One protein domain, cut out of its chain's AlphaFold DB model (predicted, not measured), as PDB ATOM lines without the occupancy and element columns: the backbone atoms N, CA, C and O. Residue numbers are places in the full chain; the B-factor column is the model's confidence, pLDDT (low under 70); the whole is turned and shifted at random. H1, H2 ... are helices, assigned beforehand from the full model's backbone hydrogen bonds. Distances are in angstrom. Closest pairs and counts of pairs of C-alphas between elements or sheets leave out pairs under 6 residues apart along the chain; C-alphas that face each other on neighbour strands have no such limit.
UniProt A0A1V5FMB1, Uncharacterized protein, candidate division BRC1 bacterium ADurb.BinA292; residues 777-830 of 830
ATOM      1  N   ALA A 777     -31.211  32.483  17.633       49.41
ATOM      2  CA  ALA A 777     -32.299  33.211  16.989       49.41
ATOM      3  C   ALA A 777     -33.592  33.208  17.824       49.41
ATOM      4  O   ALA A 777     -34.194  34.270  17.980       49.41
ATOM      5  N   ASP A 778     -33.963  32.067  18.414       54.16
ATOM      6  CA  ASP A 778     -35.186  31.938  19.221       54.16
ATOM      7  C   ASP A 778     -35.043  32.666  20.563       54.16
ATOM      8  O   ASP A 778     -35.936  33.410  20.970       54.16
ATOM      9  N   ALA A 779     -33.855  32.601  21.174       59.72
ATOM     10  CA  ALA A 779     -33.549  33.376  22.376       59.72
ATOM     11  C   ALA A 779     -33.664  34.894  22.130       59.72
ATOM     12  O   ALA A 779     -34.138  35.635  22.984       59.72
ATOM     13  N   SER A 780     -33.271  35.383  20.948       67.19
ATOM     14  CA  SER A 780     -33.340  36.813  20.620       67.19
ATOM     15  C   SER A 780     -34.784  37.314  20.476       67.19
ATOM     16  O   SER A 780     -35.062  38.463  20.818       67.19
ATOM     17  N   ALA A 781     -35.699  36.472  19.982       68.56
ATOM     18  CA  ALA A 781     -37.120  36.799  19.874       68.56
ATOM     19  C   ALA A 781     -37.782  36.874  21.257       68.56
ATOM     20  O   ALA A 781     -38.428  37.875  21.556       68.56
ATOM     21  N   GLU A 782     -37.521  35.889  22.121       71.12
ATOM     22  CA  GLU A 782     -38.032  35.874  23.495       71.12
ATOM     23  C   GLU A 782     -37.501  37.051  24.329       71.12
ATOM     24  O   GLU A 782     -38.258  37.664  25.079       71.12
ATOM     25  N   ILE A 783     -36.226  37.435  24.160       78.50
ATOM     26  CA  ILE A 783     -35.658  38.613  24.844       78.50
ATOM     27  C   ILE A 783     -36.348  39.901  24.382       78.50
ATOM     28  O   ILE A 783     -36.677  40.746  25.209       78.50
ATOM     29  N   ASN A 784     -36.590  40.061  23.078       80.38
ATOM     30  CA  ASN A 784     -37.256  41.258  22.558       80.38
ATOM     31  C   ASN A 784     -38.721  41.338  23.004       80.38
ATOM     32  O   ASN A 784     -39.215  42.428  23.283       80.38
ATOM     33  N   GLU A 785     -39.401  40.196  23.093       76.38
ATOM     34  CA  GLU A 785     -40.767  40.116  23.608       76.38
ATOM     35  C   GLU A 785     -40.810  40.461  25.108       76.38
ATOM     36  O   GLU A 785     -41.638  41.267  25.537       76.38
ATOM     37  N   ALA A 786     -39.851  39.960  25.894       77.50
ATOM     38  CA  ALA A 786     -39.701  40.314  27.305       77.50
ATOM     39  C   ALA A 786     -39.395  41.810  27.518       77.50
ATOM     40  O   ALA A 786     -39.977  42.430  28.405       77.50
ATOM     41  N   MET A 787     -38.546  42.419  26.675       77.75
ATOM     42  CA  MET A 787     -38.277  43.869  26.679       77.75
ATOM     43  C   MET A 787     -39.515  44.714  26.335       77.75
ATOM     44  O   MET A 787     -39.547  45.901  26.653       77.75
ATOM     45  N   SER A 788     -40.525  44.120  25.689       76.38
ATOM     46  CA  SER A 788     -41.791  44.773  25.332       76.38
ATOM     47  C   SER A 788     -42.917  44.579  26.359       76.38
ATOM     48  O   SER A 788     -44.078  44.812  26.032       76.38
ATOM     49  N   ASP A 789     -42.577  44.178  27.592       69.81
ATOM     50  CA  ASP A 789     -43.510  43.955  28.709       69.81
ATOM     51  C   ASP A 789     -44.557  42.854  28.453       69.81
ATOM     52  O   ASP A 789     -45.754  43.009  28.709       69.81
ATOM     53  N   ALA A 790     -44.109  41.687  27.987       73.69
ATOM     54  CA  ALA A 790     -44.983  40.527  27.829       73.69
ATOM     55  C   ALA A 790     -45.664  40.105  29.150       73.69
ATOM     56  O   ALA A 790     -45.040  40.080  30.216       73.69
ATOM     57  N   GLU A 791     -46.939  39.705  29.081       69.94
ATOM     58  CA  GLU A 791     -47.737  39.310  30.258       69.94
ATOM     59  C   GLU A 791     -47.109  38.147  31.039       69.94
ATOM     60  O   GLU A 791     -47.103  38.147  32.270       69.94
ATOM     61  N   TRP A 792     -46.513  37.171  30.346       78.69
ATOM     62  CA  TRP A 792     -45.844  36.049  31.005       78.69
ATOM     63  C   TRP A 792     -44.597  36.500  31.778       78.69
ATOM     64  O   TRP A 792     -44.349  36.006  32.873       78.69
ATOM     65  N   PHE A 793     -43.858  37.485  31.266       78.25
ATOM     66  CA  PHE A 793     -42.617  37.974  31.864       78.25
ATOM     67  C   PHE A 793     -42.871  38.937  33.030       78.25
ATOM     68  O   PHE A 793     -42.200  38.885  34.062       78.25
ATOM     69  N   THR A 794     -43.885  39.793  32.900       78.44
ATOM     70  CA  THR A 794     -44.317  40.706  33.968       78.44
ATOM     71  C   THR A 794     -45.001  39.971  35.122       78.44
ATOM     72  O   THR A 794     -44.951  40.453  36.255       78.44
ATOM     73  N   SER A 795     -45.556  38.777  34.868       76.06
ATOM     74  CA  SER A 795     -46.111  37.897  35.904       76.06
ATOM     75  C   SER A 795     -45.060  37.259  36.825       76.06
ATOM     76  O   SER A 795     -45.412  36.782  37.905       76.06
ATOM     77  N   TRP A 796     -43.778  37.262  36.441       81.12
ATOM     78  CA  TRP A 796     -42.692  36.678  37.235       81.12
ATOM     79  C   TRP A 796     -42.214  37.618  38.346       81.12
ATOM     80  O   TRP A 796     -42.115  38.844  38.187       81.12
ATOM     81  N   SER A 797     -41.835  37.040  39.483       83.56
ATOM     82  CA  SER A 797     -41.188  37.779  40.566       83.56
ATOM     83  C   SER A 797     -39.806  38.299  40.140       83.56
ATOM     84  O   SER A 797     -39.186  37.795  39.201       83.56
ATOM     85  N   ALA A 798     -39.301  39.335  40.819       76.88
ATOM     86  CA  ALA A 798     -37.980  39.897  40.510       76.88
ATOM     87  C   ALA A 798     -36.839  38.847  40.566       76.88
ATOM     88  O   ALA A 798     -36.042  38.805  39.629       76.88
ATOM     89  N   PRO A 799     -36.787  37.923  41.554       80.88
ATOM     90  CA  PRO A 799     -35.765  36.872  41.583       80.88
ATOM     91  C   PRO A 799     -35.830  35.893  40.403       80.88
ATOM     92  O   PRO A 799     -34.786  35.444  39.930       80.88
ATOM     93  N   GLU A 800     -37.031  35.563  39.921       79.75
ATOM     94  CA  GLU A 800     -37.230  34.670  38.768       79.75
ATOM     95  C   GLU A 800     -36.736  35.327  37.477       79.75
ATOM     96  O   GLU A 800     -36.002  34.707  36.705       79.75
ATOM     97  N   ARG A 801     -37.046  36.616  37.294       84.25
ATOM     98  CA  ARG A 801     -36.544  37.422  36.173       84.25
ATOM     99  C   ARG A 801     -35.020  37.543  36.179       84.25
ATOM    100  O   ARG A 801     -34.393  37.311  35.147       84.25
ATOM    101  N   ALA A 802     -34.413  37.793  37.340       80.94
ATOM    102  CA  ALA A 802     -32.959  37.859  37.477       80.94
ATOM    103  C   ALA A 802     -32.273  36.497  37.232       80.94
ATOM    104  O   ALA A 802     -31.199  36.423  36.629       80.94
ATOM    105  N   ALA A 803     -32.877  35.388  37.678       77.38
ATOM    106  CA  ALA A 803     -32.354  34.038  37.446       77.38
ATOM    107  C   ALA A 803     -32.414  33.631  35.964       77.38
ATOM    108  O   ALA A 803     -31.457  33.046  35.442       77.38
ATOM    109  N   TRP A 804     -33.502  33.984  35.280       87.56
ATOM    110  CA  TRP A 804     -33.628  33.815  33.838       87.56
ATOM    111  C   TRP A 804     -32.584  34.646  33.091       87.56
ATOM    112  O   TRP A 804     -31.839  34.090  32.286       87.56
ATOM    113  N   ALA A 805     -32.420  35.926  33.444       84.00
ATOM    114  CA  ALA A 805     -31.454  36.813  32.799       84.00
ATOM    115  C   ALA A 805     -30.010  36.289  32.888       84.00
ATOM    116  O   ALA A 805     -29.313  36.203  31.876       84.00
ATOM    117  N   ARG A 806     -29.583  35.831  34.075       83.50
ATOM    118  CA  ARG A 806     -28.266  35.193  34.269       83.50
ATOM    119  C   ARG A 806     -28.094  33.922  33.436       83.50
ATOM    120  O   ARG A 806     -27.009  33.679  32.911       83.50
ATOM    121  N   SER A 807     -29.152  33.124  33.301       77.12
ATOM    122  CA  SER A 807     -29.119  31.888  32.509       77.12
ATOM    123  C   SER A 807     -28.981  32.185  31.014       77.12
ATOM    124  O   SER A 807     -28.190  31.536  30.329       77.12
ATOM    125  N   VAL A 808     -29.675  33.214  30.520       77.75
ATOM    126  CA  VAL A 808     -29.589  33.669  29.124       77.75
ATOM    127  C   VAL A 808     -28.217  34.285  28.825       77.75
ATOM    128  O   VAL A 808     -27.599  33.932  27.820       77.75
ATOM    129  N   LEU A 809     -27.682  35.132  29.712       78.69
ATOM    130  CA  LEU A 809     -26.334  35.702  29.569       78.69
ATOM    131  C   LEU A 809     -25.245  34.621  29.534       78.69
ATOM    132  O   LEU A 809     -24.314  34.706  28.729       78.69
ATOM    133  N   ALA A 810     -25.374  33.579  30.362       75.19
ATOM    134  CA  ALA A 810     -24.444  32.454  30.380       75.19
ATOM    135  C   ALA A 810     -24.539  31.589  29.109       75.19
ATOM    136  O   ALA A 810     -23.512  31.149  28.592       75.19
ATOM    137  N   ALA A 811     -25.753  31.360  28.595       69.00
ATOM    138  CA  ALA A 811     -25.994  30.514  27.427       69.00
ATOM    139  C   ALA A 811     -25.658  31.200  26.090       69.00
ATOM    140  O   ALA A 811     -25.226  30.534  25.150       69.00
ATOM    141  N   CYS A 812     -25.831  32.521  25.992       71.06
ATOM    142  CA  CYS A 812     -25.719  33.276  24.738       71.06
ATOM    143  C   CYS A 812     -24.448  34.141  24.642       71.06
ATOM    144  O   CYS A 812     -24.419  35.133  23.902       71.06
ATOM    145  N   ASN A 813     -23.393  33.790  25.386       58.69
ATOM    146  CA  ASN A 813     -22.186  34.606  25.515       58.69
ATOM    147  C   ASN A 813     -21.522  34.874  24.144       58.69
ATOM    148  O   ASN A 813     -21.017  33.965  23.487       58.69
ATOM    149  N   GLY A 814     -21.550  36.137  23.702       60.53
ATOM    150  CA  GLY A 814     -21.017  36.590  22.409       60.53
ATOM    151  C   GLY A 814     -22.026  36.714  21.255       60.53
ATOM    152  O   GLY A 814     -21.673  37.308  20.240       60.53
ATOM    153  N   SER A 815     -23.269  36.234  21.396       66.69
ATOM    154  CA  SER A 815     -24.292  36.253  20.324       66.69
ATOM    155  C   SER A 815     -25.395  37.307  20.500       66.69
ATOM    156  O   SER A 815     -26.216  37.493  19.605       66.69
ATOM    157  N   LEU A 816     -25.419  38.004  21.639       73.50
ATOM    158  CA  LEU A 816     -26.411  39.037  21.960       73.50
ATOM    159  C   LEU A 816     -26.017  40.412  21.409       73.50
ATOM    160  O   LEU A 816     -24.842  40.788  21.461       73.50
ATOM    161  N   ARG A 817     -27.010  41.183  20.946       81.06
ATOM    162  CA  ARG A 817     -26.831  42.611  20.623       81.06
ATOM    163  C   ARG A 817     -26.600  43.413  21.905       81.06
ATOM    164  O   ARG A 817     -27.036  42.994  22.973       81.06
ATOM    165  N   THR A 818     -25.965  44.577  21.786       79.62
ATOM    166  CA  THR A 818     -25.621  45.438  22.930       79.62
ATOM    167  C   THR A 818     -26.831  45.750  23.814       79.62
ATOM    168  O   THR A 818     -26.775  45.491  25.004       79.62
ATOM    169  N   GLU A 819     -27.954  46.167  23.228       79.44
ATOM    170  CA  GLU A 819     -29.179  46.523  23.971       79.44
ATOM    171  C   GLU A 819     -29.805  45.329  24.715       79.44
ATOM    172  O   GLU A 819     -30.274  45.463  25.840       79.44
ATOM    173  N   GLN A 820     -29.768  44.133  24.115       83.19
ATOM    174  CA  GLN A 820     -30.258  42.901  24.745       83.19
ATOM    175  C   GLN A 820     -29.358  42.483  25.907       83.19
ATOM    176  O   GLN A 820     -29.840  42.016  26.935       83.19
ATOM    177  N   ARG A 821     -28.043  42.651  25.742       83.44
ATOM    178  CA  ARG A 821     -27.072  42.386  26.799       83.44
ATOM    179  C   ARG A 821     -27.251  43.359  27.961       83.44
ATOM    180  O   ARG A 821     -27.351  42.895  29.085       83.44
ATOM    181  N   GLU A 822     -27.358  44.657  27.689       83.44
ATOM    182  CA  GLU A 822     -27.553  45.691  28.715       83.44
ATOM    183  C   GLU A 822     -28.859  45.488  29.494       83.44
ATOM    184  O   GLU A 822     -28.855  45.569  30.719       83.44
ATOM    185  N   PHE A 823     -29.961  45.147  28.813       88.94
ATOM    186  CA  PHE A 823     -31.226  44.805  29.472       88.94
ATOM    187  C   PHE A 823     -31.092  43.588  30.398       88.94
ATOM    188  O   PHE A 823     -31.565  43.616  31.533       88.94
ATOM    189  N   LEU A 824     -30.443  42.517  29.932       85.12
ATOM    190  CA  LEU A 824     -30.264  41.302  30.727       85.12
ATOM    191  C   LEU A 824     -29.269  41.497  31.880       85.12
ATOM    192  O   LEU A 824     -29.456  40.891  32.931       85.12
ATOM    193  N   GLU A 825     -28.232  42.319  31.711       87.56
ATOM    194  CA  GLU A 825     -27.274  42.662  32.773       87.56
ATOM    195  C   GLU A 825     -27.946  43.521  33.858       87.56
ATOM    196  O   GLU A 825     -27.872  43.166  35.033       87.56
ATOM    197  N   ASP A 826     -28.713  44.556  33.487       86.62
ATOM    198  CA  ASP A 826     -29.490  45.377  34.437       86.62
ATOM    199  C   ASP A 826     -30.545  44.544  35.185       86.62
ATOM    200  O   ASP A 826     -30.736  44.708  36.389       86.62
ATOM    201  N   LEU A 827     -31.197  43.596  34.508       83.75
ATOM    202  CA  LEU A 827     -32.178  42.706  35.131       83.75
ATOM    203  C   LEU A 827     -31.541  41.615  36.009       83.75
ATOM    204  O   LEU A 827     -32.191  41.109  36.919       83.75
ATOM    205  N   ALA A 828     -30.299  41.219  35.726       85.06
ATOM    206  CA  ALA A 828     -29.546  40.274  36.545       85.06
ATOM    207  C   ALA A 828     -28.963  40.923  37.811       85.06
ATOM    208  O   ALA A 828     -28.789  40.214  38.808       85.06
ATOM    209  N   ASP A 829     -28.649  42.221  37.752       79.88
ATOM    210  CA  ASP A 829     -28.075  43.006  38.852       79.88
ATOM    211  C   ASP A 829     -29.130  43.557  39.828       79.88
ATOM    212  O   ASP A 829     -28.827  43.745  41.011       79.88
ATOM    213  N   ARG A 830     -30.355  43.808  39.349       66.25
ATOM    214  CA  ARG A 830     -31.527  44.169  40.167       66.25
ATOM    215  C   ARG A 830     -32.111  42.970  40.910       66.25
ATOM    216  O   ARG A 830     -32.618  43.201  42.033       66.25
TER     217      ARG A 830
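AT A GLANCE: This is residues 777 to 830 of the 830 residues of an uncharacterized protein of candidate division BRC1 bacterium ADurb.BinA292 (UniProt A0A1V5FMB1). The longest helix, H3, and the last helix, H4, pack on each other at a steep angle, and H1 runs roughly alongside H3 in the opposite direction, so that the centres of these three helices make a triangle. H1 and H3 leave a gap between them, H4 reaches H1 with its residues 820 to 823, and the short H2 sits at one end, on the way from H1 to H3. The printed part has 54 residues with four named helices, in the order H1, H2, H3, H4, and no named strand; the class is all helix. The whole is compact, with a radius of gyration of the C-alphas of 10.2 A, and its C-alphas span 28 by 20 by 16 A.

IN THESE COORDINATES: Find C-alpha 798 at (-37.980, 39.897, 40.510); from there H3 runs over residues 798 to 811 to C-alpha 811 at (-25.994, 30.514, 27.427), 20.1 A from first to last C-alpha. H4 holds residues 818 to 829 and measures 16.3 A; look for its end at C-alpha 829, at (-28.075, 43.006, 38.852). H1 begins at the first printed residue, with C-alpha 777 at (-32.299, 33.211, 16.989), and runs 15.6 A over residues 777 to 787. H2 is residues 791 to 794, 5.2 A long.

HOW THE PARTS SIT: Start at H3, which touches H4 with 17 pairs of C-alphas within 8 A. The closest C-alphas of the two are those of Ala 802 and Ala 828, 4.3 A apart. They run opposite ways at a steep tilt of 48 degrees. From H4 move on to H1: the two touch, H4 with residues 820 to 823 alone, and the closest C-alphas, of Ile 783 and Gln 820, are 6.9 A apart. H1 and H4 run the same way at a steep tilt of 62 degrees. H1 and H3 are close but not clearly touching, with the C-alphas of Ala 779 and Val 808 closest at 7.8 A; they run opposite ways at a shallow tilt of 27 degrees. H2 is close to H1 but not clearly touching it, with the C-alphas of Ala 786 and Phe 793 closest at 5.9 A. H2 is also close to H3 but not clearly touching it, with the C-alphas of Phe 793 and Arg 801 closest at 7.5 A. H2 and H4 are apart. Along the backbones of H1, H3 and H4, each O i to N i+4 pair is within hydrogen-bond range; H2 is too short for such a pair.

THE WHOLE: The two C-alphas farthest apart, those of Ser 795 and Gly 814, are 28.5 A from each other. The printed part has no cut and ends at Arg 830, the chain's last residue. The links from H1 to H2 and from H2 to H3 are tight, and the link from H3 to H4, with 6 residues between them, is short. The mean pLDDT of the printed part is 76.4; it is under 70 at residues 777 to 781, 789, 791, 811, 813 to 815 and 830.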